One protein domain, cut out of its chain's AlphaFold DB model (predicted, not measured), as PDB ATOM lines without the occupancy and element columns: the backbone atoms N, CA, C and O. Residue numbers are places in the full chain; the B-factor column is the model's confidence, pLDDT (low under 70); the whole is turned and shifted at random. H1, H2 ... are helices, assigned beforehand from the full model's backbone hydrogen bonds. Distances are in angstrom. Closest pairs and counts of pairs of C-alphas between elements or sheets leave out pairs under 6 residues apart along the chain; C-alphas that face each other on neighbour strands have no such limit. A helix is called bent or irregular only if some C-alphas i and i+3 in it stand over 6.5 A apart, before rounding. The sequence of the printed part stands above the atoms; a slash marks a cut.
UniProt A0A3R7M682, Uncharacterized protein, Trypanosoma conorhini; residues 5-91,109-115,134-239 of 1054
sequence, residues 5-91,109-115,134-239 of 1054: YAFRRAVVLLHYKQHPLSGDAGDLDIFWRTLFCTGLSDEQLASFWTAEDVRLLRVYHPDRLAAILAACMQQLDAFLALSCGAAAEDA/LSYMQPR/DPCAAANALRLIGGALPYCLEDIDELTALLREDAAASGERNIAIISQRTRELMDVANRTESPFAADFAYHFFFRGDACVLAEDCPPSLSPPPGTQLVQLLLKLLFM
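AT A GLANCE: This is residues 5 to 91, 109 to 115 and 134 to 239 of the 1054 residues of an uncharacterized protein of Trypanosoma conorhini (UniProt A0A3R7M682). A long helix, H5, runs through one side of a helical body and sticks out at one end with residues 85 to 91; H6 and H10 pack slantwise on its inner part. H1 to H4 gather over H6 and the beginning of H5, H9 makes a corner with H10, and H7 and H8 form a loose outlying part at the other end, where residues 168 to 173 and 179 to 184 stick out. The printed part has 200 residues with ten named helices, H1 to H10 in order along the chain, and no named strand: all helix, mostly crossed in packing. It is compact, with a radius of gyration of the C-alphas of 18.1 A, yet elongated, spanning 69 by 37 by 35 A.

IN THESE COORDINATES: H5, residues 62 to 91, is the longest at 43.9 A; C-alpha 62 is at (163.002, 189.254, 149.263) and C-alpha 91 at (177.675, 164.986, 115.799). H6, residues 135 to 153, measures 27.7 A and is irregular, with C-alphas 147 and 150 7.1 A apart. H10, residues 225 to 237, measures 18.1 A and ends at C-alpha 237, (160.439, 174.664, 124.975). H7 is residues 156 to 168, 17.8 A; H2 25 to 36, 16.5 A; H1 5 to 16, 16.1 A; H4 51 to 60, 14.3 A. The shorter ones are H3, 42 to 48, H8, 180 to 185, and H9, 200 to 207.

HOW THE PARTS SIT: H5 touches H6 with residues 69 to 79 alone, opposite ways at a steep tilt of 38 degrees; their closest C-alphas, of Cys 72 and Ala 141, are 4.5 A apart. H5 touches H10 at 37 degrees, only just steep, the closest C-alphas being Met 73 and Leu 229, 6.4 A. H6 is the hub, touching H2, H4, H5 and, only just with 3 pairs of C-alphas within 8 A, H9. H4 touches H6 at a steep tilt of 67 degrees, closest at C-alphas 54 and 148, 5.9 A. H1 touches H2, closest at C-alphas 7 and 34, 5.6 A, and only just touches H3, with 3 pairs. H9 and H10 touch about perpendicular, at 85 degrees. H7 is near H4; H8 touches no helix. Every O i to N i+4 pair is within hydrogen-bond range in H2, H3, H4, H7, H8 and H10, against 7 of 8 in H1, 25 of 26 in H5, 13 of 15 in H6 and 3 of 4 in H9.

THE WHOLE: The farthest C-alphas, of Ala 91 and Gly 171, are 69.4 A apart. Residues 92 to 108 and 116 to 133 are not printed, with gaps of 26.3 A and 12.9 A between C-alphas. The links H7 to H8, H8 to H9 and H9 to H10 are long. The mean pLDDT of the printed part is 74.7; residues under 70 include 86 to 91, 109 to 115, 162 to 186 and 210 to 222.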
ATOM      1  N   TYR A   5     160.462 165.306 154.056       78.81
ATOM      2  CA  TYR A   5     160.504 166.342 155.089       78.81
ATOM      3  C   TYR A   5     161.782 167.189 155.043       78.81
ATOM      4  O   TYR A   5     161.799 168.296 155.581       78.81
ATOM      5  N   ALA A   6     162.853 166.725 154.392       81.06
ATOM      6  CA  ALA A   6     164.055 167.524 154.178       81.06
ATOM      7  C   ALA A   6     163.756 168.759 153.319       81.06
ATOM      8  O   ALA A   6     164.194 169.850 153.680       81.06
ATOM      9  N   PHE A   7     162.940 168.622 152.268       83.88
ATOM     10  CA  PHE A   7     162.534 169.755 151.434       83.88
ATOM     11  C   PHE A   7     161.743 170.792 152.238       83.88
ATOM     12  O   PHE A   7     162.091 171.971 152.231       83.88
ATOM     13  N   ARG A   8     160.740 170.367 153.021       85.69
ATOM     14  CA  ARG A   8     160.001 171.305 153.883       85.69
ATOM     15  C   ARG A   8     160.908 171.972 154.910       85.69
ATOM     16  O   ARG A   8     160.765 173.165 155.142       85.69
ATOM     17  N   ARG A   9     161.849 171.233 155.508       81.62
ATOM     18  CA  ARG A   9     162.848 171.816 156.416       81.62
ATOM     19  C   ARG A   9     163.694 172.866 155.706       81.62
ATOM     20  O   ARG A   9     163.890 173.924 156.282       81.62
ATOM     21  N   ALA A  10     164.137 172.627 154.472       84.25
ATOM     22  CA  ALA A  10     164.855 173.626 153.684       84.25
ATOM     23  C   ALA A  10     164.003 174.891 153.472       84.25
ATOM     24  O   ALA A  10     164.464 175.986 153.785       84.25
ATOM     25  N   VAL A  11     162.734 174.752 153.066       84.69
ATOM     26  CA  VAL A  11     161.818 175.899 152.920       84.69
ATOM     27  C   VAL A  11     161.650 176.654 154.239       84.69
ATOM     28  O   VAL A  11     161.806 177.866 154.290       84.69
ATOM     29  N   VAL A  12     161.435 175.940 155.341       83.00
ATOM     30  CA  VAL A  12     161.358 176.506 156.694       83.00
ATOM     31  C   VAL A  12     162.642 177.273 157.040       83.00
ATOM     32  O   VAL A  12     162.570 178.414 157.488       83.00
ATOM     33  N   LEU A  13     163.830 176.723 156.772       83.50
ATOM     34  CA  LEU A  13     165.104 177.396 157.058       83.50
ATOM     35  C   LEU A  13     165.227 178.766 156.373       83.50
ATOM     36  O   LEU A  13     165.829 179.666 156.965       83.50
ATOM     37  N   LEU A  14     164.607 178.954 155.202       85.25
ATOM     38  CA  LEU A  14     164.539 180.249 154.516       85.25
ATOM     39  C   LEU A  14     163.788 181.321 155.305       85.25
ATOM     40  O   LEU A  14     164.032 182.501 155.078       85.25
ATOM     41  N   HIS A  15     162.919 180.948 156.241       82.12
ATOM     42  CA  HIS A  15     162.182 181.888 157.083       82.12
ATOM     43  C   HIS A  15     162.828 182.122 158.451       82.12
ATOM     44  O   HIS A  15     162.584 183.171 159.039       82.12
ATOM     45  N   TYR A  16     163.608 181.170 158.977       76.62
ATOM     46  CA  TYR A  16     164.014 181.175 160.394       76.62
ATOM     47  C   TYR A  16     165.486 181.448 160.654       76.62
ATOM     48  O   TYR A  16     165.818 182.055 161.670       76.62
ATOM     49  N   LYS A  17     166.396 181.004 159.781       75.00
ATOM     50  CA  LYS A  17     167.813 181.310 160.000       75.00
ATOM     51  C   LYS A  17     168.036 182.799 159.737       75.00
ATOM     52  O   LYS A  17     167.473 183.349 158.794       75.00
ATOM     53  N   GLN A  18     168.870 183.452 160.546       69.38
ATOM     54  CA  GLN A  18     169.292 184.833 160.273       69.38
ATOM     55  C   GLN A  18     169.993 184.925 158.911       69.38
ATOM     56  O   GLN A  18     169.748 185.871 158.169       69.38
ATOM     57  N   HIS A  19     170.728 183.876 158.522       66.06
ATOM     58  CA  HIS A  19     171.319 183.757 157.194       66.06
ATOM     59  C   HIS A  19     171.380 182.288 156.711       66.06
ATOM     60  O   HIS A  19     172.407 181.622 156.836       66.06
ATOM     61  N   PRO A  20     170.287 181.733 156.154       61.78
ATOM     62  CA  PRO A  20     170.262 180.354 155.651       61.78
ATOM     63  C   PRO A  20     171.206 180.137 154.462       61.78
ATOM     64  O   PRO A  20     171.580 179.003 154.185       61.78
ATOM     65  N   LEU A  21     171.595 181.224 153.791       70.75
ATOM     66  CA  LEU A  21     172.459 181.221 152.615       70.75
ATOM     67  C   LEU A  21     173.916 181.625 152.920       70.75
ATOM     68  O   LEU A  21     174.713 181.697 151.992       70.75
ATOM     69  N   SER A  22     174.280 181.875 154.187       63.88
ATOM     70  CA  SER A  22     175.643 182.290 154.585       63.88
ATOM     71  C   SER A  22     176.341 181.317 155.555       63.88
ATOM     72  O   SER A  22     177.223 181.723 156.309       63.88
ATOM     73  N   GLY A  23     175.913 180.050 155.591       65.88
ATOM     74  CA  GLY A  23     176.544 179.010 156.412       65.88
ATOM     75  C   GLY A  23     177.824 178.436 155.794       65.88
ATOM     76  O   GLY A  23     178.193 178.785 154.671       65.88
ATOM     77  N   ASP A  24     178.468 177.510 156.513       73.12
ATOM     78  CA  ASP A  24     179.586 176.722 155.987       73.12
ATOM     79  C   ASP A  24     179.208 176.110 154.632       73.12
ATOM     80  O   ASP A  24     178.081 175.650 154.433       73.12
ATOM     81  N   ALA A  25     180.159 176.058 153.694       72.31
ATOM     82  CA  ALA A  25     179.911 175.582 152.329       72.31
ATOM     83  C   ALA A  25     179.230 174.196 152.271       72.31
ATOM     84  O   ALA A  25     178.519 173.899 151.315       72.31
ATOM     85  N   GLY A  26     179.413 173.360 153.304       76.00
ATOM     86  CA  GLY A  26     178.734 172.070 153.449       76.00
ATOM     87  C   GLY A  26     177.231 172.168 153.742       76.00
ATOM     88  O   GLY A  26     176.455 171.418 153.156       76.00
ATOM     89  N   ASP A  27     176.800 173.105 154.586       74.75
ATOM     90  CA  ASP A  27     175.382 173.306 154.916       74.75
ATOM     91  C   ASP A  27     174.612 173.880 153.724       74.75
ATOM     92  O   ASP A  27     173.482 173.471 153.444       74.75
ATOM     93  N   LEU A  28     175.247 174.798 152.991       78.62
ATOM     94  CA  LEU A  28     174.684 175.390 151.782       78.62
ATOM     95  C   LEU A  28     174.547 174.348 150.658       78.62
ATOM     96  O   LEU A  28     173.529 174.308 149.968       78.62
ATOM     97  N   ASP A  29     175.533 173.455 150.517       79.12
ATOM     98  CA  ASP A  29     175.492 172.317 149.590       79.12
ATOM     99  C   ASP A  29     174.325 171.367 149.916       79.12
ATOM    100  O   ASP A  29     173.558 170.977 149.032       79.12
ATOM    101  N   ILE A  30     174.123 171.047 151.198       81.50
ATOM    102  CA  ILE A  30     172.990 170.222 151.648       81.50
ATOM    103  C   ILE A  30     171.660 170.920 151.355       81.50
ATOM    104  O   ILE A  30     170.732 170.272 150.864       81.50
ATOM    105  N   PHE A  31     171.558 172.223 151.623       84.69
ATOM    106  CA  PHE A  31     170.359 173.011 151.356       84.69
ATOM    107  C   PHE A  31     169.967 172.967 149.870       84.69
ATOM    108  O   PHE A  31     168.848 172.564 149.543       84.69
ATOM    109  N   TRP A  32     170.892 173.293 148.962       86.69
ATOM    110  CA  TRP A  32     170.607 173.329 147.526       86.69
ATOM    111  C   TRP A  32     170.310 171.952 146.943       86.69
ATOM    112  O   TRP A  32     169.355 171.809 146.177       86.69
ATOM    113  N   ARG A  33     171.050 170.913 147.349       84.94
ATOM    114  CA  ARG A  33     170.731 169.536 146.944       84.94
ATOM    115  C   ARG A  33     169.359 169.105 147.427       84.94
ATOM    116  O   ARG A  33     168.631 168.449 146.692       84.94
ATOM    117  N   THR A  34     168.989 169.484 148.644       85.38
ATOM    118  CA  THR A  34     167.661 169.175 149.177       85.38
ATOM    119  C   THR A  34     166.571 169.888 148.373       85.38
ATOM    120  O   THR A  34     165.525 169.297 148.118       85.38
ATOM    121  N   LEU A  35     166.812 171.118 147.921       85.12
ATOM    122  CA  LEU A  35     165.842 171.882 147.141       85.12
ATOM    123  C   LEU A  35     165.679 171.348 145.704       85.12
ATOM    124  O   LEU A  35     164.556 171.195 145.231       85.12
ATOM    125  N   PHE A  36     166.779 171.030 145.016       88.38
ATOM    126  CA  PHE A  36     166.743 170.672 143.593       88.38
ATOM    127  C   PHE A  36     166.751 169.167 143.321       88.38
ATOM    128  O   PHE A  36     166.075 168.718 142.401       88.38
ATOM    129  N   CYS A  37     167.444 168.363 144.125       87.56
ATOM    130  CA  CYS A  37     167.620 166.930 143.869       87.56
ATOM    131  C   CYS A  37     166.612 166.036 144.614       87.56
ATOM    132  O   CYS A  37     166.665 164.813 144.483       87.56
ATOM    133  N   THR A  38     165.699 166.598 145.414       85.75
ATOM    134  CA  THR A  38     164.641 165.801 146.056       85.75
ATOM    135  C   THR A  38     163.550 165.472 145.041       85.75
ATOM    136  O   THR A  38     162.900 166.367 144.503       85.75
ATOM    137  N   GLY A  39     163.313 164.182 144.799       82.94
ATOM    138  CA  GLY A  39     162.222 163.724 143.939       82.94
ATOM    139  C   GLY A  39     160.864 163.979 144.588       82.94
ATOM    140  O   GLY A  39     160.462 163.228 145.474       82.94
ATOM    141  N   LEU A  40     160.171 165.032 144.150       76.12
ATOM    142  CA  LEU A  40     158.836 165.403 144.627       76.12
ATOM    143  C   LEU A  40     157.802 165.264 143.507       76.12
ATOM    144  O   LEU A  40     158.063 165.624 142.352       76.12
ATOM    145  N   SER A  41     156.614 164.770 143.857       79.12
ATOM    146  CA  SER A  41     155.431 164.907 143.003       79.12
ATOM    147  C   SER A  41     154.942 166.360 142.978       79.12
ATOM    148  O   SER A  41     155.291 167.157 143.851       79.12
ATOM    149  N   ASP A  42     154.106 166.711 141.997       67.44
ATOM    150  CA  ASP A  42     153.520 168.056 141.905       67.44
ATOM    151  C   ASP A  42     152.696 168.409 143.158       67.44
ATOM    152  O   ASP A  42     152.799 169.518 143.677       67.44
ATOM    153  N   GLU A  43     151.932 167.446 143.687       72.25
ATOM    154  CA  GLU A  43     151.150 167.607 144.923       72.25
ATOM    155  C   GLU A  43     152.053 167.818 146.143       72.25
ATOM    156  O   GLU A  43     151.785 168.681 146.978       72.25
ATOM    157  N   GLN A  44     153.155 167.066 146.229       78.19
ATOM    158  CA  GLN A  44     154.120 167.203 147.315       78.19
ATOM    159  C   GLN A  44     154.805 168.563 147.265       78.19
ATOM    160  O   GLN A  44     154.848 169.258 148.277       78.19
ATOM    161  N   LEU A  45     155.293 168.986 146.097       77.88
ATOM    162  CA  LEU A  45     155.924 170.291 145.976       77.88
ATOM    163  C   LEU A  45     154.937 171.417 146.310       77.88
ATOM    164  O   LEU A  45     155.283 172.281 147.105       77.88
ATOM    165  N   ALA A  46     153.705 171.374 145.795       72.00
ATOM    166  CA  ALA A  46     152.679 172.368 146.119       72.00
ATOM    167  C   ALA A  46     152.332 172.398 147.621       72.00
ATOM    168  O   ALA A  46     152.010 173.456 148.156       72.00
ATOM    169  N   SER A  47     152.431 171.257 148.314       71.38
ATOM    170  CA  SER A  47     152.223 171.179 149.766       71.38
ATOM    171  C   SER A  47     153.388 171.734 150.598       71.38
ATOM    172  O   SER A  47     153.181 172.109 151.751       71.38
ATOM    173  N   PHE A  48     154.605 171.798 150.041       78.94
ATOM    174  CA  PHE A  48     155.799 172.251 150.765       78.94
ATOM    175  C   PHE A  48     156.347 173.610 150.328       78.94
ATOM    176  O   PHE A  48     157.053 174.230 151.123       78.94
ATOM    177  N   TRP A  49     156.040 174.042 149.105       87.75
ATOM    178  CA  TRP A  49     156.311 175.360 148.532       87.75
ATOM    179  C   TRP A  49     154.972 176.047 148.267       87.75
ATOM    180  O   TRP A  49     154.429 176.012 147.160       87.75
ATOM    181  N   THR A  50     154.388 176.583 149.334       84.88
ATOM    182  CA  THR A  50     153.036 177.137 149.302       84.88
ATOM    183  C   THR A  50     153.043 178.599 148.859       84.88
ATOM    184  O   THR A  50     154.048 179.302 148.969       84.88
ATOM    185  N   ALA A  51     151.880 179.083 148.418       80.94
ATOM    186  CA  ALA A  51     151.635 180.504 148.163       80.94
ATOM    187  C   ALA A  51     152.048 181.398 149.342       80.94
ATOM    188  O   ALA A  51     152.573 182.496 149.167       80.94
ATOM    189  N   GLU A  52     151.789 180.908 150.554       82.69
ATOM    190  CA  GLU A  52     152.078 181.598 151.802       82.69
ATOM    191  C   GLU A  52     153.587 181.754 152.003       82.69
ATOM    192  O   GLU A  52     154.049 182.865 152.248       82.69
ATOM    193  N   ASP A  53     154.364 180.682 151.809       86.19
ATOM    194  CA  ASP A  53     155.826 180.729 151.939       86.19
ATOM    195  C   ASP A  53     156.421 181.768 150.971       86.19
ATOM    196  O   ASP A  53     157.245 182.591 151.370       86.19
ATOM    197  N   VAL A  54     155.953 181.810 149.716       88.94
ATOM    198  CA  VAL A  54     156.433 182.784 148.718       88.94
ATOM    199  C   VAL A  54     156.096 184.216 149.124       88.94
ATOM    200  O   VAL A  54     156.971 185.082 149.083       88.94
ATOM    201  N   ARG A  55     154.852 184.480 149.542       87.38
ATOM    202  CA  ARG A  55     154.425 185.813 149.999       87.38
ATOM    203  C   ARG A  55     155.226 186.266 151.213       87.38
ATOM    204  O   ARG A  55     155.698 187.395 151.244       87.38
ATOM    205  N   LEU A  56     155.438 185.382 152.182       86.12
ATOM    206  CA  LEU A  56     156.205 185.674 153.390       86.12
ATOM    207  C   LEU A  56     157.689 185.912 153.086       86.12
ATOM    208  O   LEU A  56     158.292 186.806 153.679       86.12
ATOM    209  N   LEU A  57     158.280 185.156 152.154       89.56
ATOM    210  CA  LEU A  57     159.633 185.437 151.668       89.56
ATOM    211  C   LEU A  57     159.675 186.784 150.951       89.56
ATOM    212  O   LEU A  57     160.549 187.578 151.250       89.56
ATOM    213  N   ARG A  58     158.716 187.100 150.080       90.00
ATOM    214  CA  ARG A  58     158.650 188.408 149.413       90.00
ATOM    215  C   ARG A  58     158.558 189.564 150.417       90.00
ATOM    216  O   ARG A  58     159.266 190.552 150.257       90.00
ATOM    217  N   VAL A  59     157.707 189.437 151.437       87.75
ATOM    218  CA  VAL A  59     157.458 190.484 152.443       87.75
ATOM    219  C   VAL A  59     158.670 190.695 153.352       87.75
ATOM    220  O   VAL A  59     159.094 191.830 153.562       87.75
ATOM    221  N   TYR A  60     159.244 189.617 153.891       86.81
ATOM    222  CA  TYR A  60     160.245 189.713 154.963       86.81
ATOM    223  C   TYR A  60     161.679 189.410 154.517       86.81
ATOM    224  O   TYR A  60     162.623 189.885 155.144       86.81
ATOM    225  N   HIS A  61     161.865 188.623 153.457       89.06
ATOM    226  CA  HIS A  61     163.172 188.155 152.978       89.06
ATOM    227  C   HIS A  61     163.272 188.114 151.434       89.06
ATOM    228  O   HIS A  61     163.533 187.046 150.858       89.06
ATOM    229  N   PRO A  62     163.014 189.235 150.728       90.38
ATOM    230  CA  PRO A  62     163.002 189.254 149.263       90.38
ATOM    231  C   PRO A  62     164.361 188.878 148.659       90.38
ATOM    232  O   PRO A  62     164.414 188.272 147.594       90.38
ATOM    233  N   ASP A  63     165.459 189.149 149.361       86.94
ATOM    234  CA  ASP A  63     166.814 188.695 149.036       86.94
ATOM    235  C   ASP A  63     166.902 187.166 148.895       86.94
ATOM    236  O   ASP A  63     167.482 186.646 147.939       86.94
ATOM    237  N   ARG A  64     166.265 186.424 149.808       90.12
ATOM    238  CA  ARG A  64     166.262 184.954 149.800       90.12
ATOM    239  C   ARG A  64     165.399 184.411 148.673       90.12
ATOM    240  O   ARG A  64     165.790 183.440 148.027       90.12
ATOM    241  N   LEU A  65     164.255 185.045 148.414       92.25
ATOM    242  CA  LEU A  65     163.406 184.698 147.275       92.25
ATOM    243  C   LEU A  65     164.145 184.924 145.948       92.25
ATOM    244  O   LEU A  65     164.161 184.031 145.101       92.25
ATOM    245  N   ALA A  66     164.817 186.069 145.796       90.31
ATOM    246  CA  ALA A  66     165.651 186.378 144.639       90.31
ATOM    247  C   ALA A  66     166.773 185.345 144.450       90.31
ATOM    248  O   ALA A  66     166.965 184.850 143.341       90.31
ATOM    249  N   ALA A  67     167.464 184.953 145.525       88.31
ATOM    250  CA  ALA A  67     168.520 183.942 145.467       88.31
ATOM    251  C   ALA A  67     168.004 182.569 145.001       88.31
ATOM    252  O   ALA A  67     168.665 181.902 144.205       88.31
ATOM    253  N   ILE A  68     166.812 182.153 145.442       90.81
ATOM    254  CA  ILE A  68     166.181 180.902 144.988       90.81
ATOM    255  C   ILE A  68     165.823 180.985 143.509       90.81
ATOM    256  O   ILE A  68     166.132 180.059 142.761       90.81
ATOM    257  N   LEU A  69     165.195 182.079 143.071       91.62
ATOM    258  CA  LEU A  69     164.823 182.271 141.667       91.62
ATOM    259  C   LEU A  69     166.061 182.315 140.763       91.62
ATOM    260  O   LEU A  69     166.072 181.669 139.716       91.62
ATOM    261  N   ALA A  70     167.127 182.994 141.192       89.06
ATOM    262  CA  ALA A  70     168.413 183.016 140.500       89.06
ATOM    263  C   ALA A  70     169.036 181.616 140.409       89.06
ATOM    264  O   ALA A  70     169.425 181.192 139.321       89.06
ATOM    265  N   ALA A  71     169.055 180.859 141.510       88.31
ATOM    266  CA  ALA A  71     169.532 179.479 141.513       88.31
ATOM    267  C   ALA A  71     168.696 178.584 140.580       88.31
ATOM    268  O   ALA A  71     169.259 177.766 139.854       88.31
ATOM    269  N   CYS A  72     167.370 178.768 140.536       91.62
ATOM    270  CA  CYS A  72     166.497 178.057 139.605       91.62
ATOM    271  C   CYS A  72     166.855 178.381 138.148       91.62
ATOM    272  O   CYS A  72     167.034 177.461 137.356       91.62
ATOM    273  N   MET A  73     167.017 179.659 137.789       90.50
ATOM    274  CA  MET A  73     167.420 180.061 136.433       90.50
ATOM    275  C   MET A  73     168.788 179.488 136.047       90.50
ATOM    276  O   MET A  73     168.942 178.966 134.946       90.50
ATOM    277  N   GLN A  74     169.752 179.488 136.971       88.56
ATOM    278  CA  GLN A  74     171.056 178.857 136.762       88.56
ATOM    279  C   GLN A  74     170.948 177.340 136.543       88.56
ATOM    280  O   GLN A  74     171.682 176.798 135.721       88.56
ATOM    281  N   GLN A  75     170.024 176.647 137.227       86.38
ATOM    282  CA  GLN A  75     169.765 175.223 136.968       86.38
ATOM    283  C   GLN A  75     169.223 174.979 135.564       86.38
ATOM    284  O   GLN A  75     169.649 174.036 134.900       86.38
ATOM    285  N   LEU A  76     168.306 175.829 135.100       88.25
ATOM    286  CA  LEU A  76     167.751 175.724 133.751       88.25
ATOM    287  C   LEU A  76     168.812 175.993 132.682       88.25
ATOM    288  O   LEU A  76     168.874 175.266 131.693       88.25
ATOM    289  N   ASP A  77     169.674 176.984 132.898       87.19
ATOM    290  CA  ASP A  77     170.761 177.311 131.975       87.19
ATOM    291  C   ASP A  77     171.817 176.197 131.910       87.19
ATOM    292  O   ASP A  77     172.191 175.746 130.828       87.19
ATOM    293  N   ALA A  78     172.221 175.657 133.064       84.44
ATOM    294  CA  ALA A  78     173.138 174.518 133.138       84.44
ATOM    295  C   ALA A  78     172.567 173.277 132.440       84.44
ATOM    296  O   ALA A  78     173.278 172.562 131.729       84.44
ATOM    297  N   PHE A  79     171.269 173.033 132.620       85.19
ATOM    298  CA  PHE A  79     170.566 171.939 131.972       85.19
ATOM    299  C   PHE A  79     170.533 172.098 130.441       85.19
ATOM    300  O   PHE A  79     170.805 171.138 129.714       85.19
ATOM    301  N   LEU A  80     170.274 173.311 129.942       83.12
ATOM    302  CA  LEU A  80     170.329 173.635 128.513       83.12
ATOM    303  C   LEU A  80     171.738 173.470 127.938       83.12
ATOM    304  O   LEU A  80     171.904 172.839 126.895       83.12
ATOM    305  N   ALA A  81     172.757 173.996 128.620       83.56
ATOM    306  CA  ALA A  81     174.145 173.926 128.171       83.56
ATOM    307  C   ALA A  81     174.620 172.474 128.002       83.56
ATOM    308  O   ALA A  81     175.235 172.137 126.990       83.56
ATOM    309  N   LEU A  82     174.282 171.598 128.952       79.75
ATOM    310  CA  LEU A  82     174.639 170.179 128.883       79.75
ATOM    311  C   LEU A  82     173.871 169.426 127.802       79.75
ATOM    312  O   LEU A  82     174.451 168.590 127.112       79.75
ATOM    313  N   SER A  83     172.589 169.741 127.626       78.06
ATOM    314  CA  SER A  83     171.760 169.113 126.595       78.06
ATOM    315  C   SER A  83     172.230 169.490 125.185       78.06
ATOM    316  O   SER A  83     172.288 168.637 124.301       78.06
ATOM    317  N   CYS A  84     172.643 170.744 124.982       74.12
ATOM    318  CA  CYS A  84     173.222 171.210 123.721       74.12
ATOM    319  C   CYS A  84     174.649 170.683 123.491       74.12
ATOM    320  O   CYS A  84     175.004 170.370 122.355       74.12
ATOM    321  N   GLY A  85     175.466 170.574 124.545       72.00
ATOM    322  CA  GLY A  85     176.838 170.063 124.465       72.00
ATOM    323  C   GLY A  85     176.903 168.586 124.073       72.00
ATOM    324  O   GLY A  85     177.662 168.227 123.175       72.00
ATOM    325  N   ALA A  86     176.042 167.750 124.663       65.44
ATOM    326  CA  ALA A  86     175.950 166.328 124.325       65.44
ATOM    327  C   ALA A  86     175.595 166.103 122.843       65.44
ATOM    328  O   ALA A  86     176.201 165.273 122.173       65.44
ATOM    329  N   ALA A  87     174.673 166.906 122.300       62.28
ATOM    330  CA  ALA A  87     174.293 166.829 120.891       62.28
ATOM    331  C   ALA A  87     175.437 167.213 119.929       62.28
ATOM    332  O   ALA A  87     175.489 166.717 118.804       62.28
ATOM    333  N   ALA A  88     176.350 168.093 120.353       65.88
ATOM    334  CA  ALA A  88     177.491 168.517 119.544       65.88
ATOM    335  C   ALA A  88     178.625 167.476 119.526       65.88
ATOM    336  O   ALA A  88     179.248 167.286 118.480       65.88
ATOM    337  N   GLU A  89     178.877 166.788 120.645       65.00
ATOM    338  CA  GLU A  89     179.884 165.718 120.726       65.00
ATOM    339  C   GLU A  89     179.482 164.490 119.895       65.00
ATOM    340  O   GLU A  89     180.312 163.953 119.157       65.00
ATOM    341  N   ASP A  90     178.201 164.106 119.915       61.31
ATOM    342  CA  ASP A  90     177.679 162.998 119.102       61.31
ATOM    343  C   ASP A  90     177.736 163.294 117.591       61.31
ATOM    344  O   ASP A  90     177.943 162.391 116.775       61.31
ATOM    345  N   ALA A  91     177.597 164.565 117.197       60.38
ATOM    346  CA  ALA A  91     177.675 164.986 115.799       60.38
ATOM    347  C   ALA A  91     179.117 165.047 115.254       60.38
ATOM    348  O   ALA A  91     179.310 165.000 114.038       60.38
ATOM    349  N   LEU A 109     178.730 176.138 139.994       53.19
ATOM    350  CA  LEU A 109     177.676 175.103 140.081       53.19
ATOM    351  C   LEU A 109     178.108 173.798 140.778       53.19
ATOM    352  O   LEU A 109     177.423 172.780 140.696       53.19
ATOM    353  N   SER A 110     179.236 173.822 141.497       50.00
ATOM    354  CA  SER A 110     179.841 172.638 142.138       50.00
ATOM    355  C   SER A 110     178.927 171.944 143.167       50.00
ATOM    356  O   SER A 110     178.991 170.729 143.341       50.00
ATOM    357  N   TYR A 111     178.015 172.684 143.804       57.62
ATOM    358  CA  TYR A 111     177.104 172.142 144.823       57.62
ATOM    359  C   TYR A 111     175.913 171.344 144.242       57.62
ATOM    360  O   TYR A 111     175.254 170.570 144.934       57.62
ATOM    361  N   MET A 112     175.657 171.450 142.935       52.03
ATOM    362  CA  MET A 112     174.496 170.830 142.273       52.03
ATOM    363  C   MET A 112     174.797 169.449 141.681       52.03
ATOM    364  O   MET A 112     173.886 168.722 141.289       52.03
ATOM    365  N   GLN A 113     176.070 169.053 141.633       57.94
ATOM    366  CA  GLN A 113     176.451 167.704 141.229       57.94
ATOM    367  C   GLN A 113     176.565 166.809 142.476       57.94
ATOM    368  O   GLN A 113     177.165 167.219 143.478       57.94
ATOM    369  N   PRO A 114     176.000 165.587 142.467       54.88
ATOM    370  CA  PRO A 114     176.186 164.649 143.566       54.88
ATOM    371  C   PRO A 114     177.683 164.383 143.747       54.88
ATOM    372  O   PRO A 114     178.355 163.953 142.804       54.88
ATOM    373  N   ARG A 115     178.197 164.655 144.956       53.00
ATOM    374  CA  ARG A 115     179.618 164.508 145.295       53.00
ATOM    375  C   ARG A 115     180.081 163.103 144.880       53.00
ATOM    376  O   ARG A 115     179.419 162.127 145.248       53.00
ATOM    377  N   ASP A 134     170.908 165.578 136.689       74.88
ATOM    378  CA  ASP A 134     169.634 164.990 137.092       74.88
ATOM    379  C   ASP A 134     168.472 165.843 136.536       74.88
ATOM    380  O   ASP A 134     168.336 167.006 136.931       74.88
ATOM    381  N   PRO A 135     167.612 165.312 135.644       79.25
ATOM    382  CA  PRO A 135     166.459 166.049 135.124       79.25
ATOM    383  C   PRO A 135     165.474 166.462 136.233       79.25
ATOM    384  O   PRO A 135     164.667 167.375 136.030       79.25
ATOM    385  N   CYS A 136     165.542 165.845 137.419       82.88
ATOM    386  CA  CYS A 136     164.785 166.263 138.597       82.88
ATOM    387  C   CYS A 136     165.142 167.692 139.044       82.88
ATOM    388  O   CYS A 136     164.250 168.441 139.442       82.88
ATOM    389  N   ALA A 137     166.409 168.107 138.917       85.94
ATOM    390  CA  ALA A 137     166.850 169.452 139.291       85.94
ATOM    391  C   ALA A 137     166.200 170.528 138.412       85.94
ATOM    392  O   ALA A 137     165.658 171.507 138.929       85.94
ATOM    393  N   ALA A 138     166.163 170.301 137.096       86.88
ATOM    394  CA  ALA A 138     165.478 171.183 136.155       86.88
ATOM    395  C   ALA A 138     163.954 171.204 136.385       86.88
ATOM    396  O   ALA A 138     163.337 172.268 136.320       86.88
ATOM    397  N   ALA A 139     163.342 170.058 136.718       84.06
ATOM    398  CA  ALA A 139     161.914 169.986 137.049       84.06
ATOM    399  C   ALA A 139     161.578 170.836 138.271       84.06
ATOM    400  O   ALA A 139     160.667 171.661 138.237       84.06
ATOM    401  N   ASN A 140     162.325 170.641 139.356       86.75
ATOM    402  CA  ASN A 140     162.101 171.357 140.601       86.75
ATOM    403  C   ASN A 140     162.367 172.854 140.427       86.75
ATOM    404  O   ASN A 140     161.572 173.650 140.915       86.75
ATOM    405  N   ALA A 141     163.382 173.247 139.651       90.75
ATOM    406  CA  ALA A 141     163.614 174.646 139.291       90.75
ATOM    407  C   ALA A 141     162.418 175.268 138.547       90.75
ATOM    408  O   ALA A 141     161.930 176.327 138.943       90.75
ATOM    409  N   LEU A 142     161.890 174.593 137.520       84.81
ATOM    410  CA  LEU A 142     160.708 175.060 136.785       84.81
ATOM    411  C   LEU A 142     159.475 175.185 137.682       84.81
ATOM    412  O   LEU A 142     158.724 176.154 137.567       84.81
ATOM    413  N   ARG A 143     159.258 174.215 138.572       84.25
ATOM    414  CA  ARG A 143     158.106 174.218 139.474       84.25
ATOM    415  C   ARG A 143     158.225 175.273 140.578       84.25
ATOM    416  O   ARG A 143     157.222 175.893 140.908       84.25
ATOM    417  N   LEU A 144     159.422 175.503 141.121       90.06
ATOM    418  CA  LEU A 144     159.687 176.574 142.090       90.06
ATOM    419  C   LEU A 144     159.433 177.949 141.467       90.06
ATOM    420  O   LEU A 144     158.737 178.764 142.069       90.06
ATOM    421  N   ILE A 145     159.914 178.174 140.237       89.69
ATOM    422  CA  ILE A 145     159.633 179.397 139.472       89.69
ATOM    423  C   ILE A 145     158.126 179.529 139.222       89.69
ATOM    424  O   ILE A 145     157.539 180.546 139.583       89.69
ATOM    425  N   GLY A 146     157.483 178.506 138.650       78.88
ATOM    426  CA  GLY A 146     156.053 178.543 138.328       78.88
ATOM    427  C   GLY A 146     155.156 178.698 139.561       78.88
ATOM    428  O   GLY A 146     154.105 179.327 139.480       78.88
ATOM    429  N   GLY A 147     155.578 178.163 140.708       81.12
ATOM    430  CA  GLY A 147     154.899 178.323 141.990       81.12
ATOM    431  C   GLY A 147     155.134 179.682 142.643       81.12
ATOM    432  O   GLY A 147     154.273 180.129 143.384       81.12
ATOM    433  N   ALA A 148     156.255 180.357 142.378       88.44
ATOM    434  CA  ALA A 148     156.561 181.657 142.976       88.44
ATOM    435  C   ALA A 148     156.033 182.844 142.159       88.44
ATOM    436  O   ALA A 148     155.580 183.840 142.720       88.44
ATOM    437  N   LEU A 149     156.075 182.731 140.833       83.31
ATOM    438  CA  LEU A 149     155.864 183.839 139.910       83.31
ATOM    439  C   LEU A 149     154.532 184.601 140.094       83.31
ATOM    440  O   LEU A 149     154.591 185.830 140.126       83.31
ATOM    441  N   PRO A 150     153.361 183.951 140.277       79.94
ATOM    442  CA  PRO A 150     152.106 184.679 140.490       79.94
ATOM    443  C   PRO A 150     152.181 185.589 141.718       79.94
ATOM    444  O   PRO A 150     151.810 186.756 141.659       79.94
ATOM    445  N   TYR A 151     152.761 185.081 142.805       84.31
ATOM    446  CA  TYR A 151     152.883 185.787 144.080       84.31
ATOM    447  C   TYR A 151     153.970 186.866 144.062       84.31
ATOM    448  O   TYR A 151     153.913 187.810 144.850       84.31
ATOM    449  N   CYS A 152     154.946 186.776 143.156       86.25
ATOM    450  CA  CYS A 152     155.888 187.865 142.894       86.25
ATOM    451  C   CYS A 152     155.205 189.064 142.216       86.25
ATOM    452  O   CYS A 152     155.626 190.197 142.438       86.25
ATOM    453  N   LEU A 153     154.166 188.814 141.412       80.88
ATOM    454  CA  LEU A 153     153.420 189.822 140.648       80.88
ATOM    455  C   LEU A 153     152.152 190.326 141.366       80.88
ATOM    456  O   LEU A 153     151.531 191.266 140.890       80.88
ATOM    457  N   GLU A 154     151.762 189.734 142.498       80.81
ATOM    458  CA  GLU A 154     150.585 190.157 143.275       80.81
ATOM    459  C   GLU A 154     150.699 191.584 143.831       80.81
ATOM    460  O   GLU A 154     151.804 192.092 144.076       80.81
ATOM    461  N   ASP A 155     149.545 192.198 144.109       78.88
ATOM    462  CA  ASP A 155     149.498 193.458 144.839       78.88
ATOM    463  C   ASP A 155     149.759 193.275 146.325       78.88
ATOM    464  O   ASP A 155     148.964 192.667 147.044       78.88
ATOM    465  N   ILE A 156     150.893 193.805 146.792       73.56
ATOM    466  CA  ILE A 156     151.224 193.702 148.205       73.56
ATOM    467  C   ILE A 156     150.322 194.585 149.049       73.56
ATOM    468  O   ILE A 156     150.083 194.238 150.200       73.56
ATOM    469  N   ASP A 157     149.821 195.702 148.520       74.12
ATOM    470  CA  ASP A 157     148.975 196.605 149.293       74.12
ATOM    471  C   ASP A 157     147.616 195.948 149.545       74.12
ATOM    472  O   ASP A 157     147.113 195.992 150.668       74.12
ATOM    473  N   GLU A 158     147.070 195.247 148.545       70.88
ATOM    474  CA  GLU A 158     145.866 194.423 148.707       70.88
ATOM    475  C   GLU A 158     146.121 193.246 149.650       70.88
ATOM    476  O   GLU A 158     145.313 192.979 150.536       70.88
ATOM    477  N   LEU A 159     147.270 192.572 149.524       68.19
ATOM    478  CA  LEU A 159     147.637 191.487 150.433       68.19
ATOM    479  C   LEU A 159     147.789 191.985 151.875       68.19
ATOM    480  O   LEU A 159     147.335 191.329 152.806       68.19
ATOM    481  N   THR A 160     148.411 193.144 152.076       69.75
ATOM    482  CA  THR A 160     148.636 193.727 153.402       69.75
ATOM    483  C   THR A 160     147.326 194.241 153.993       69.75
ATOM    484  O   THR A 160     147.110 194.101 155.195       69.75
ATOM    485  N   ALA A 161     146.420 194.779 153.171       71.00
ATOM    486  CA  ALA A 161     145.056 195.104 153.581       71.00
ATOM    487  C   ALA A 161     144.304 193.844 154.036       71.00
ATOM    488  O   ALA A 161     143.801 193.827 155.156       71.00
ATOM    489  N   LEU A 162     144.345 192.762 153.252       64.50
ATOM    490  CA  LEU A 162     143.752 191.470 153.615       64.50
ATOM    491  C   LEU A 162     144.355 190.893 154.906       64.50
ATOM    492  O   LEU A 162     143.627 190.434 155.779       64.50
ATOM    493  N   LEU A 163     145.680 190.957 155.076       65.62
ATOM    494  CA  LEU A 163     146.359 190.475 156.286       65.62
ATOM    495  C   LEU A 163     146.027 191.320 157.527       65.62
ATOM    496  O   LEU A 163     145.949 190.777 158.631       65.62
ATOM    497  N   ARG A 164     145.825 192.635 157.365       68.38
ATOM    498  CA  ARG A 164     145.398 193.539 158.447       68.38
ATOM    499  C   ARG A 164     143.928 193.335 158.808       68.38
ATOM    500  O   ARG A 164     143.613 193.314 159.995       68.38
ATOM    501  N   GLU A 165     143.055 193.138 157.823       67.12
ATOM    502  CA  GLU A 165     141.642 192.794 158.033       67.12
ATOM    503  C   GLU A 165     141.499 191.446 158.753       67.12
ATOM    504  O   GLU A 165     140.762 191.355 159.732       67.12
ATOM    505  N   ASP A 166     142.290 190.439 158.376       58.12
ATOM    506  CA  ASP A 166     142.347 189.140 159.060       58.12
ATOM    507  C   ASP A 166     142.862 189.243 160.505       58.12
ATOM    508  O   ASP A 166     142.425 188.499 161.387       58.12
ATOM    509  N   ALA A 167     143.811 190.144 160.776       60.44
ATOM    510  CA  ALA A 167     144.295 190.395 162.133       60.44
ATOM    511  C   ALA A 167     143.236 191.112 162.993       60.44
ATOM    512  O   ALA A 167     143.080 190.791 164.175       60.44
ATOM    513  N   ALA A 168     142.482 192.040 162.398       63.00
ATOM    514  CA  ALA A 168     141.397 192.765 163.054       63.00
ATOM    515  C   ALA A 168     140.144 191.895 163.281       63.00
ATOM    516  O   ALA A 168     139.454 192.063 164.283       63.00
ATOM    517  N   ALA A 169     139.880 190.922 162.404       56.81
ATOM    518  CA  ALA A 169     138.712 190.040 162.446       56.81
ATOM    519  C   ALA A 169     138.825 188.855 163.429       56.81
ATOM    520  O   ALA A 169     137.990 187.953 163.398       56.81
ATOM    521  N   SER A 170     139.809 188.848 164.337       49.84
ATOM    522  CA  SER A 170     140.103 187.733 165.263       49.84
ATOM    523  C   SER A 170     138.982 187.336 166.255       49.84
ATOM    524  O   SER A 170     139.177 186.423 167.056       49.84
ATOM    525  N   GLY A 171     137.799 187.965 166.191       50.31
ATOM    526  CA  GLY A 171     136.605 187.622 166.978       50.31
ATOM    527  C   GLY A 171     135.512 186.829 166.240       50.31
ATOM    528  O   GLY A 171     134.692 186.186 166.896       50.31
ATOM    529  N   GLU A 172     135.488 186.813 164.906       47.28
ATOM    530  CA  GLU A 172     134.487 186.082 164.114       47.28
ATOM    531  C   GLU A 172     135.167 185.011 163.255       47.28
ATOM    532  O   GLU A 172     136.335 185.136 162.907       47.28
ATOM    533  N   ARG A 173     134.461 183.907 162.971       44.72
ATOM    534  CA  ARG A 173     134.974 182.680 162.322       44.72
ATOM    535  C   ARG A 173     135.412 182.885 160.858       44.72
ATOM    536  O   ARG A 173     134.908 182.207 159.965       44.72
ATOM    537  N   ASN A 174     136.359 183.776 160.604       40.22
ATOM    538  CA  ASN A 174     137.058 183.860 159.337       40.22
ATOM    539  C   ASN A 174     138.232 182.883 159.339       40.22
ATOM    540  O   ASN A 174     138.933 182.692 160.334       40.22
ATOM    541  N   ILE A 175     138.391 182.200 158.210       43.56
ATOM    542  CA  ILE A 175     139.476 181.257 157.958       43.56
ATOM    543  C   ILE A 175     140.757 182.081 157.909       43.56
ATOM    544  O   ILE A 175     141.058 182.685 156.883       43.56
ATOM    545  N   ALA A 176     141.482 182.139 159.025       42.38
ATOM    546  CA  ALA A 176     142.783 182.784 159.071       42.38
ATOM    547  C   ALA A 176     143.664 182.193 157.960       42.38
ATOM    548  O   ALA A 176     143.898 180.981 157.935       42.38
ATOM    549  N   ILE A 177     144.151 183.046 157.049       49.47
ATOM    550  CA  ILE A 177     145.030 182.650 155.934       49.47
ATOM    551  C   ILE A 177     146.324 181.993 156.453       49.47
ATOM    552  O   ILE A 177     146.950 181.215 155.741       49.47
ATOM    553  N   ILE A 178     146.686 182.254 157.715       52.81
ATOM    554  CA  ILE A 178     147.885 181.759 158.394       52.81
ATOM    555  C   ILE A 178     147.448 180.994 159.644       52.81
ATOM    556  O   ILE A 178     146.754 181.547 160.503       52.81
ATOM    557  N   SER A 179     147.880 179.737 159.794       56.91
ATOM    558  CA  SER A 179     147.618 178.996 161.033       56.91
ATOM    559  C   SER A 179     148.237 179.743 162.220       56.91
ATOM    560  O   SER A 179     149.386 180.183 162.147       56.91
ATOM    561  N   GLN A 180     147.504 179.883 163.326       55.91
ATOM    562  CA  GLN A 180     147.981 180.617 164.506       55.91
ATOM    563  C   GLN A 180     149.352 180.109 164.992       55.91
ATOM    564  O   GLN A 180     150.234 180.899 165.307       55.91
ATOM    565  N   ARG A 181     149.583 178.792 164.899       52.94
ATOM    566  CA  ARG A 181     150.869 178.154 165.203       52.94
ATOM    567  C   ARG A 181     151.990 178.553 164.239       52.94
ATOM    568  O   ARG A 181     153.123 178.707 164.673       52.94
ATOM    569  N   THR A 182     151.702 178.714 162.946       56.03
ATOM    570  CA  THR A 182     152.673 179.234 161.968       56.03
ATOM    571  C   THR A 182     153.014 180.682 162.294       56.03
ATOM    572  O   THR A 182     154.188 181.019 162.320       56.03
ATOM    573  N   ARG A 183     152.018 181.516 162.622       63.47
ATOM    574  CA  ARG A 183     152.214 182.930 162.983       63.47
ATOM    575  C   ARG A 183     153.075 183.096 164.243       63.47
ATOM    576  O   ARG A 183     153.970 183.936 164.253       63.47
ATOM    577  N   GLU A 184     152.822 182.272 165.260       64.44
ATOM    578  CA  GLU A 184     153.592 182.217 166.511       64.44
ATOM    579  C   GLU A 184     155.011 181.687 166.291       64.44
ATOM    580  O   GLU A 184     155.964 182.293 166.767       64.44
ATOM    581  N   LEU A 185     155.171 180.594 165.533       60.12
ATOM    582  CA  LEU A 185     156.498 180.068 165.204       60.12
ATOM    583  C   LEU A 185     157.302 181.105 164.426       60.12
ATOM    584  O   LEU A 185     158.447 181.360 164.781       60.12
ATOM    585  N   MET A 186     156.693 181.717 163.409       59.38
ATOM    586  CA  MET A 186     157.315 182.686 162.509       59.38
ATOM    587  C   MET A 186     157.662 184.018 163.160       59.38
ATOM    588  O   MET A 186     158.391 184.787 162.537       59.38
ATOM    589  N   ASP A 187     157.181 184.298 164.367       70.25
ATOM    590  CA  ASP A 187     157.371 185.584 165.035       70.25
ATOM    591  C   ASP A 187     156.973 186.779 164.144       70.25
ATOM    592  O   ASP A 187     157.646 187.806 164.084       70.25
ATOM    593  N   VAL A 188     155.884 186.617 163.375       67.56
ATOM    594  CA  VAL A 188     155.439 187.592 162.353       67.56
ATOM    595  C   VAL A 188     155.233 188.981 162.961       67.56
ATOM    596  O   VAL A 188     155.505 189.981 162.306       67.56
ATOM    597  N   ALA A 189     154.804 189.038 164.225       68.81
ATOM    598  CA  ALA A 189     154.570 190.279 164.957       68.81
ATOM    599  C   ALA A 189     155.840 191.127 165.162       68.81
ATOM    600  O   ALA A 189     155.733 192.345 165.275       68.81
ATOM    601  N   ASN A 190     157.024 190.506 165.175       72.88
ATOM    602  CA  ASN A 190     158.298 191.185 165.425       72.88
ATOM    603  C   ASN A 190     159.143 191.389 164.154       72.88
ATOM    604  O   ASN A 190     160.241 191.941 164.230       72.88
ATOM    605  N   ARG A 191     158.672 190.946 162.980       78.62
ATOM    606  CA  ARG A 191     159.415 191.107 161.722       78.62
ATOM    607  C   ARG A 191     159.151 192.466 161.091       78.62
ATOM    608  O   ARG A 191     158.009 192.875 160.911       78.62
ATOM    609  N   THR A 192     160.221 193.125 160.669       82.62
ATOM    610  CA  THR A 192     160.150 194.336 159.851       82.62
ATOM    611  C   THR A 192     159.934 193.964 158.386       82.62
ATOM    612  O   THR A 192     160.701 193.171 157.835       82.62
ATOM    613  N   GLU A 193     158.907 194.533 157.754       84.94
ATOM    614  CA  GLU A 193     158.689 194.410 156.308       84.94
ATOM    615  C   GLU A 193     159.886 194.988 155.537       84.94
ATOM    616  O   GLU A 193     160.435 196.032 155.897       84.94
ATOM    617  N   SER A 194     160.315 194.298 154.480       86.44
ATOM    618  CA  SER A 194     161.423 194.754 153.642       86.44
ATOM    619  C   SER A 194     160.986 195.910 152.735       86.44
ATOM    620  O   SER A 194     159.904 195.837 152.146       86.44
ATOM    621  N   PRO A 195     161.831 196.937 152.508       84.50
ATOM    622  CA  PRO A 195     161.501 198.034 151.593       84.50
ATOM    623  C   PRO A 195     161.318 197.573 150.137       84.50
ATOM    624  O   PRO A 195     160.687 198.271 149.348       84.50
ATOM    625  N   PHE A 196     161.836 196.395 149.776       86.12
ATOM    626  CA  PHE A 196     161.708 195.824 148.432       86.12
ATOM    627  C   PHE A 196     160.453 194.965 148.248       86.12
ATOM    628  O   PHE A 196     160.214 194.475 147.149       86.12
ATOM    629  N   ALA A 197     159.659 194.746 149.297       85.56
ATOM    630  CA  ALA A 197     158.542 193.810 149.261       85.56
ATOM    631  C   ALA A 197     157.482 194.194 148.213       85.56
ATOM    632  O   ALA A 197     157.061 193.353 147.409       85.56
ATOM    633  N   ALA A 198     157.089 195.472 148.182       80.94
ATOM    634  CA  ALA A 198     156.072 195.983 147.263       80.94
ATOM    635  C   ALA A 198     156.489 195.856 145.797       80.94
ATOM    636  O   ALA A 198     155.738 195.315 144.984       80.94
ATOM    637  N   ASP A 199     157.733 196.225 145.501       83.50
ATOM    638  CA  ASP A 199     158.265 196.310 144.141       83.50
ATOM    639  C   ASP A 199     159.232 195.165 143.806       83.50
ATOM    640  O   ASP A 199     160.074 195.297 142.918       83.50
ATOM    641  N   PHE A 200     159.120 194.028 144.500       88.50
ATOM    642  CA  PHE A 200     160.049 192.902 144.359       88.50
ATOM    643  C   PHE A 200     160.251 192.493 142.897       88.50
ATOM    644  O   PHE A 200     161.385 192.387 142.431       88.50
ATOM    645  N   ALA A 201     159.154 192.308 142.153       85.25
ATOM    646  CA  ALA A 201     159.221 191.916 140.750       85.25
ATOM    647  C   ALA A 201     159.958 192.950 139.887       85.25
ATOM    648  O   ALA A 201     160.735 192.571 139.016       85.25
ATOM    649  N   TYR A 202     159.775 194.241 140.162       82.81
ATOM    650  CA  TYR A 202     160.467 195.307 139.446       82.81
ATOM    651  C   TYR A 202     161.965 195.332 139.775       82.81
ATOM    652  O   TYR A 202     162.801 195.367 138.874       82.81
ATOM    653  N   HIS A 203     162.340 195.225 141.047       83.06
ATOM    654  CA  HIS A 203     163.755 195.181 141.423       83.06
ATOM    655  C   HIS A 203     164.463 193.941 140.867       83.06
ATOM    656  O   HIS A 203     165.533 194.056 140.271       83.06
ATOM    657  N   PHE A 204     163.842 192.769 140.985       86.81
ATOM    658  CA  PHE A 204     164.455 191.519 140.563       86.81
ATOM    659  C   PHE A 204     164.369 191.287 139.048       86.81
ATOM    660  O   PHE A 204     165.394 191.110 138.398       86.81
ATOM    661  N   PHE A 205     163.170 191.286 138.456       83.38
ATOM    662  CA  PHE A 205     162.990 190.912 137.048       83.38
ATOM    663  C   PHE A 205     163.286 192.053 136.071       83.38
ATOM    664  O   PHE A 205     163.765 191.768 134.975       83.38
ATOM    665  N   PHE A 206     163.011 193.311 136.441       81.38
ATOM    666  CA  PHE A 206     163.203 194.463 135.552       81.38
ATOM    667  C   PHE A 206     164.598 195.082 135.704       81.38
ATOM    668  O   PHE A 206     165.309 195.224 134.712       81.38
ATOM    669  N   ARG A 207     165.018 195.430 136.927       79.19
ATOM    670  CA  ARG A 207     166.331 196.065 137.160       79.19
ATOM    671  C   ARG A 207     167.492 195.079 137.240       79.19
ATOM    672  O   ARG A 207     168.607 195.423 136.858       79.19
ATOM    673  N   GLY A 208     167.229 193.858 137.706       76.12
ATOM    674  CA  GLY A 208     168.287 192.894 138.007       76.12
ATOM    675  C   GLY A 208     169.090 193.252 139.255       76.12
ATOM    676  O   GLY A 208     170.225 192.798 139.394       76.12
ATOM    677  N   ASP A 209     168.506 194.050 140.150       74.81
ATOM    678  CA  ASP A 209     169.119 194.405 141.422       74.81
ATOM    679  C   ASP A 209     169.065 193.182 142.350       74.81
ATOM    680  O   ASP A 209     168.013 192.556 142.529       74.81
ATOM    681  N   ALA A 210     170.186 192.847 142.995       63.62
ATOM    682  CA  ALA A 210     170.128 192.002 144.179       63.62
ATOM    683  C   ALA A 210     169.327 192.790 145.225       63.62
ATOM    684  O   ALA A 210     169.710 193.911 145.539       63.62
ATOM    685  N   CYS A 211     168.204 192.263 145.728       61.81
ATOM    686  CA  CYS A 211     167.337 192.925 146.721       61.81
ATOM    687  C   CYS A 211     168.014 193.068 148.107       61.81
ATOM    688  O   CYS A 211     167.452 192.685 149.131       61.81
ATOM    689  N   VAL A 212     169.246 193.566 148.133       62.06
ATOM    690  CA  VAL A 212     170.148 193.709 149.266       62.06
ATOM    691  C   VAL A 212     170.495 195.191 149.364       62.06
ATOM    692  O   VAL A 212     170.877 195.807 148.377       62.06
ATOM    693  N   LEU A 213     170.401 195.763 150.565       53.34
ATOM    694  CA  LEU A 213     170.767 197.161 150.854       53.34
ATOM    695  C   LEU A 213     172.289 197.426 150.798       53.34
ATOM    696  O   LEU A 213     172.755 198.429 151.327       53.34
ATOM    697  N   ALA A 214     173.083 196.518 150.228       48.12
ATOM    698  CA  ALA A 214     174.532 196.650 150.202       48.12
ATOM    699  C   ALA A 214     174.940 197.596 149.064       48.12
ATOM    700  O   ALA A 214     174.776 197.258 147.892       48.12
ATOM    701  N   GLU A 215     175.494 198.755 149.429       48.47
ATOM    702  CA  GLU A 215     175.957 199.825 148.526       48.47
ATOM    703  C   GLU A 215     177.078 199.395 147.550       48.47
ATOM    704  O   GLU A 215     177.421 200.155 146.650       48.47
ATOM    705  N   ASP A 216     177.579 198.157 147.649       44.22
ATOM    706  CA  ASP A 216     178.732 197.643 146.893       44.22
ATOM    707  C   ASP A 216     178.400 196.524 145.876       44.22
ATOM    708  O   ASP A 216     179.287 195.773 145.458       44.22
ATOM    709  N   CYS A 217     177.138 196.352 145.457       43.16
ATOM    710  CA  CYS A 217     176.827 195.367 144.408       43.16
ATOM    711  C   CYS A 217     177.307 195.836 143.013       43.16
ATOM    712  O   CYS A 217     177.001 196.959 142.609       43.16
ATOM    713  N   PRO A 218     178.033 194.994 142.246       47.53
ATOM    714  CA  PRO A 218     178.491 195.334 140.898       47.53
ATOM    715  C   PRO A 218     177.314 195.603 139.939       47.53
ATOM    716  O   PRO A 218     176.210 195.100 140.168       47.53
ATOM    717  N   PRO A 219     177.534 196.384 138.861       48.19
ATOM    718  CA  PRO A 219     176.474 196.840 137.969       48.19
ATOM    719  C   PRO A 219     175.719 195.681 137.306       48.19
ATOM    720  O   PRO A 219     176.285 194.627 137.020       48.19
ATOM    721  N   SER A 220     174.429 195.946 137.089       52.22
ATOM    722  CA  SER A 220     173.366 195.099 136.539       52.22
ATOM    723  C   SER A 220     173.807 193.892 135.698       52.22
ATOM    724  O   SER A 220     174.512 193.999 134.693       52.22
ATOM    725  N   LEU A 221     173.288 192.717 136.072       55.06
ATOM    726  CA  LEU A 221     173.276 191.537 135.211       55.06
ATOM    727  C   LEU A 221     172.563 191.909 133.901       55.06
ATOM    728  O   LEU A 221     171.364 192.183 133.897       55.06
ATOM    729  N   SER A 222     173.311 191.961 132.796       59.12
ATOM    730  CA  SER A 222     172.756 192.091 131.449       59.12
ATOM    731  C   SER A 222     172.804 190.719 130.764       59.12
ATOM    732  O   SER A 222     173.883 190.127 130.673       59.12
ATOM    733  N   PRO A 223     171.668 190.172 130.291       75.38
ATOM    734  CA  PRO A 223     170.304 190.722 130.319       75.38
ATOM    735  C   PRO A 223     169.641 190.676 131.714       75.38
ATOM    736  O   PRO A 223     170.027 189.839 132.532       75.38
ATOM    737  N   PRO A 224     168.616 191.521 131.975       80.25
ATOM    738  CA  PRO A 224     167.906 191.507 133.248       80.25
ATOM    739  C   PRO A 224     167.257 190.134 133.505       80.25
ATOM    740  O   PRO A 224     166.855 189.451 132.552       80.25
ATOM    741  N   PRO A 225     167.115 189.706 134.774       84.25
ATOM    742  CA  PRO A 225     166.655 188.361 135.119       84.25
ATOM    743  C   PRO A 225     165.290 187.992 134.533       84.25
ATOM    744  O   PRO A 225     165.051 186.828 134.220       84.25
ATOM    745  N   GLY A 226     164.397 188.967 134.335       80.12
ATOM    746  CA  GLY A 226     163.111 188.732 133.685       80.12
ATOM    747  C   GLY A 226     163.256 188.310 132.224       80.12
ATOM    748  O   GLY A 226     162.673 187.306 131.808       80.12
ATOM    749  N   THR A 227     164.102 189.012 131.470       78.19
ATOM    750  CA  THR A 227     164.467 188.654 130.093       78.19
ATOM    751  C   THR A 227     165.182 187.305 130.048       78.19
ATOM    752  O   THR A 227     164.852 186.454 129.221       78.19
ATOM    753  N   GLN A 228     166.126 187.066 130.965       83.75
ATOM    754  CA  GLN A 228     166.841 185.793 131.049       83.75
ATOM    755  C   GLN A 228     165.880 184.623 131.292       83.75
ATOM    756  O   GLN A 228     165.971 183.603 130.611       83.75
ATOM    757  N   LEU A 229     164.926 184.773 132.217       84.25
ATOM    758  CA  LEU A 229     163.932 183.746 132.515       84.25
ATOM    759  C   LEU A 229     163.091 183.395 131.284       84.25
ATOM    760  O   LEU A 229     162.931 182.217 130.964       84.25
ATOM    761  N   VAL A 230     162.587 184.409 130.577       76.94
ATOM    762  CA  VAL A 230     161.818 184.224 129.340       76.94
ATOM    763  C   VAL A 230     162.654 183.471 128.303       76.94
ATOM    764  O   VAL A 230     162.210 182.450 127.778       76.94
ATOM    765  N   GLN A 231     163.899 183.890 128.070       80.44
ATOM    766  CA  GLN A 231     164.803 183.218 127.133       80.44
ATOM    767  C   GLN A 231     165.088 181.760 127.519       80.44
ATOM    768  O   GLN A 231     165.129 180.895 126.643       80.44
ATOM    769  N   LEU A 232     165.271 181.463 128.808       82.25
ATOM    770  CA  LEU A 232     165.492 180.100 129.302       82.25
ATOM    771  C   LEU A 232     164.267 179.210 129.076       82.25
ATOM    772  O   LEU A 232     164.408 178.097 128.571       82.25
ATOM    773  N   LEU A 233     163.065 179.700 129.393       80.25
ATOM    774  CA  LEU A 233     161.817 178.963 129.173       80.25
ATOM    775  C   LEU A 233     161.585 178.672 127.688       80.25
ATOM    776  O   LEU A 233     161.177 177.567 127.332       80.25
ATOM    777  N   LEU A 234     161.900 179.631 126.817       72.75
ATOM    778  CA  LEU A 234     161.808 179.464 125.368       72.75
ATOM    779  C   LEU A 234     162.827 178.446 124.845       72.75
ATOM    780  O   LEU A 234     162.457 177.530 124.115       72.75
ATOM    781  N   LYS A 235     164.098 178.551 125.250       80.12
ATOM    782  CA  LYS A 235     165.137 177.578 124.876       80.12
ATOM    783  C   LYS A 235     164.765 176.159 125.315       80.12
ATOM    784  O   LYS A 235     164.961 175.225 124.544       80.12
ATOM    785  N   LEU A 236     164.193 176.001 126.511       78.56
ATOM    786  CA  LEU A 236     163.708 174.710 127.009       78.56
ATOM    787  C   LEU A 236     162.532 174.174 126.189       78.56
ATOM    788  O   LEU A 236     162.493 172.979 125.901       78.56
ATOM    789  N   LEU A 237     161.594 175.042 125.792       72.25
ATOM    790  CA  LEU A 237     160.439 174.664 124.975       72.25
ATOM    791  C   LEU A 237     160.858 174.104 123.606       72.25
ATOM    792  O   LEU A 237     160.250 173.151 123.123       72.25
ATOM    793  N   PHE A 238     161.905 174.672 123.000       69.25
ATOM    794  CA  PHE A 238     162.402 174.291 121.672       69.25
ATOM    795  C   PHE A 238     163.588 173.315 121.696       69.25
ATOM    796  O   PHE A 238     164.182 173.044 120.650       69.25
ATOM    797  N   MET A 239     163.951 172.774 122.859       71.69
ATOM    798  CA  MET A 239     165.102 171.884 122.969       71.69
ATOM    799  C   MET A 239     164.851 170.555 122.212       71.69
ATOM    800  O   MET A 239     163.820 169.903 122.428       71.69
TER     801      MET A 239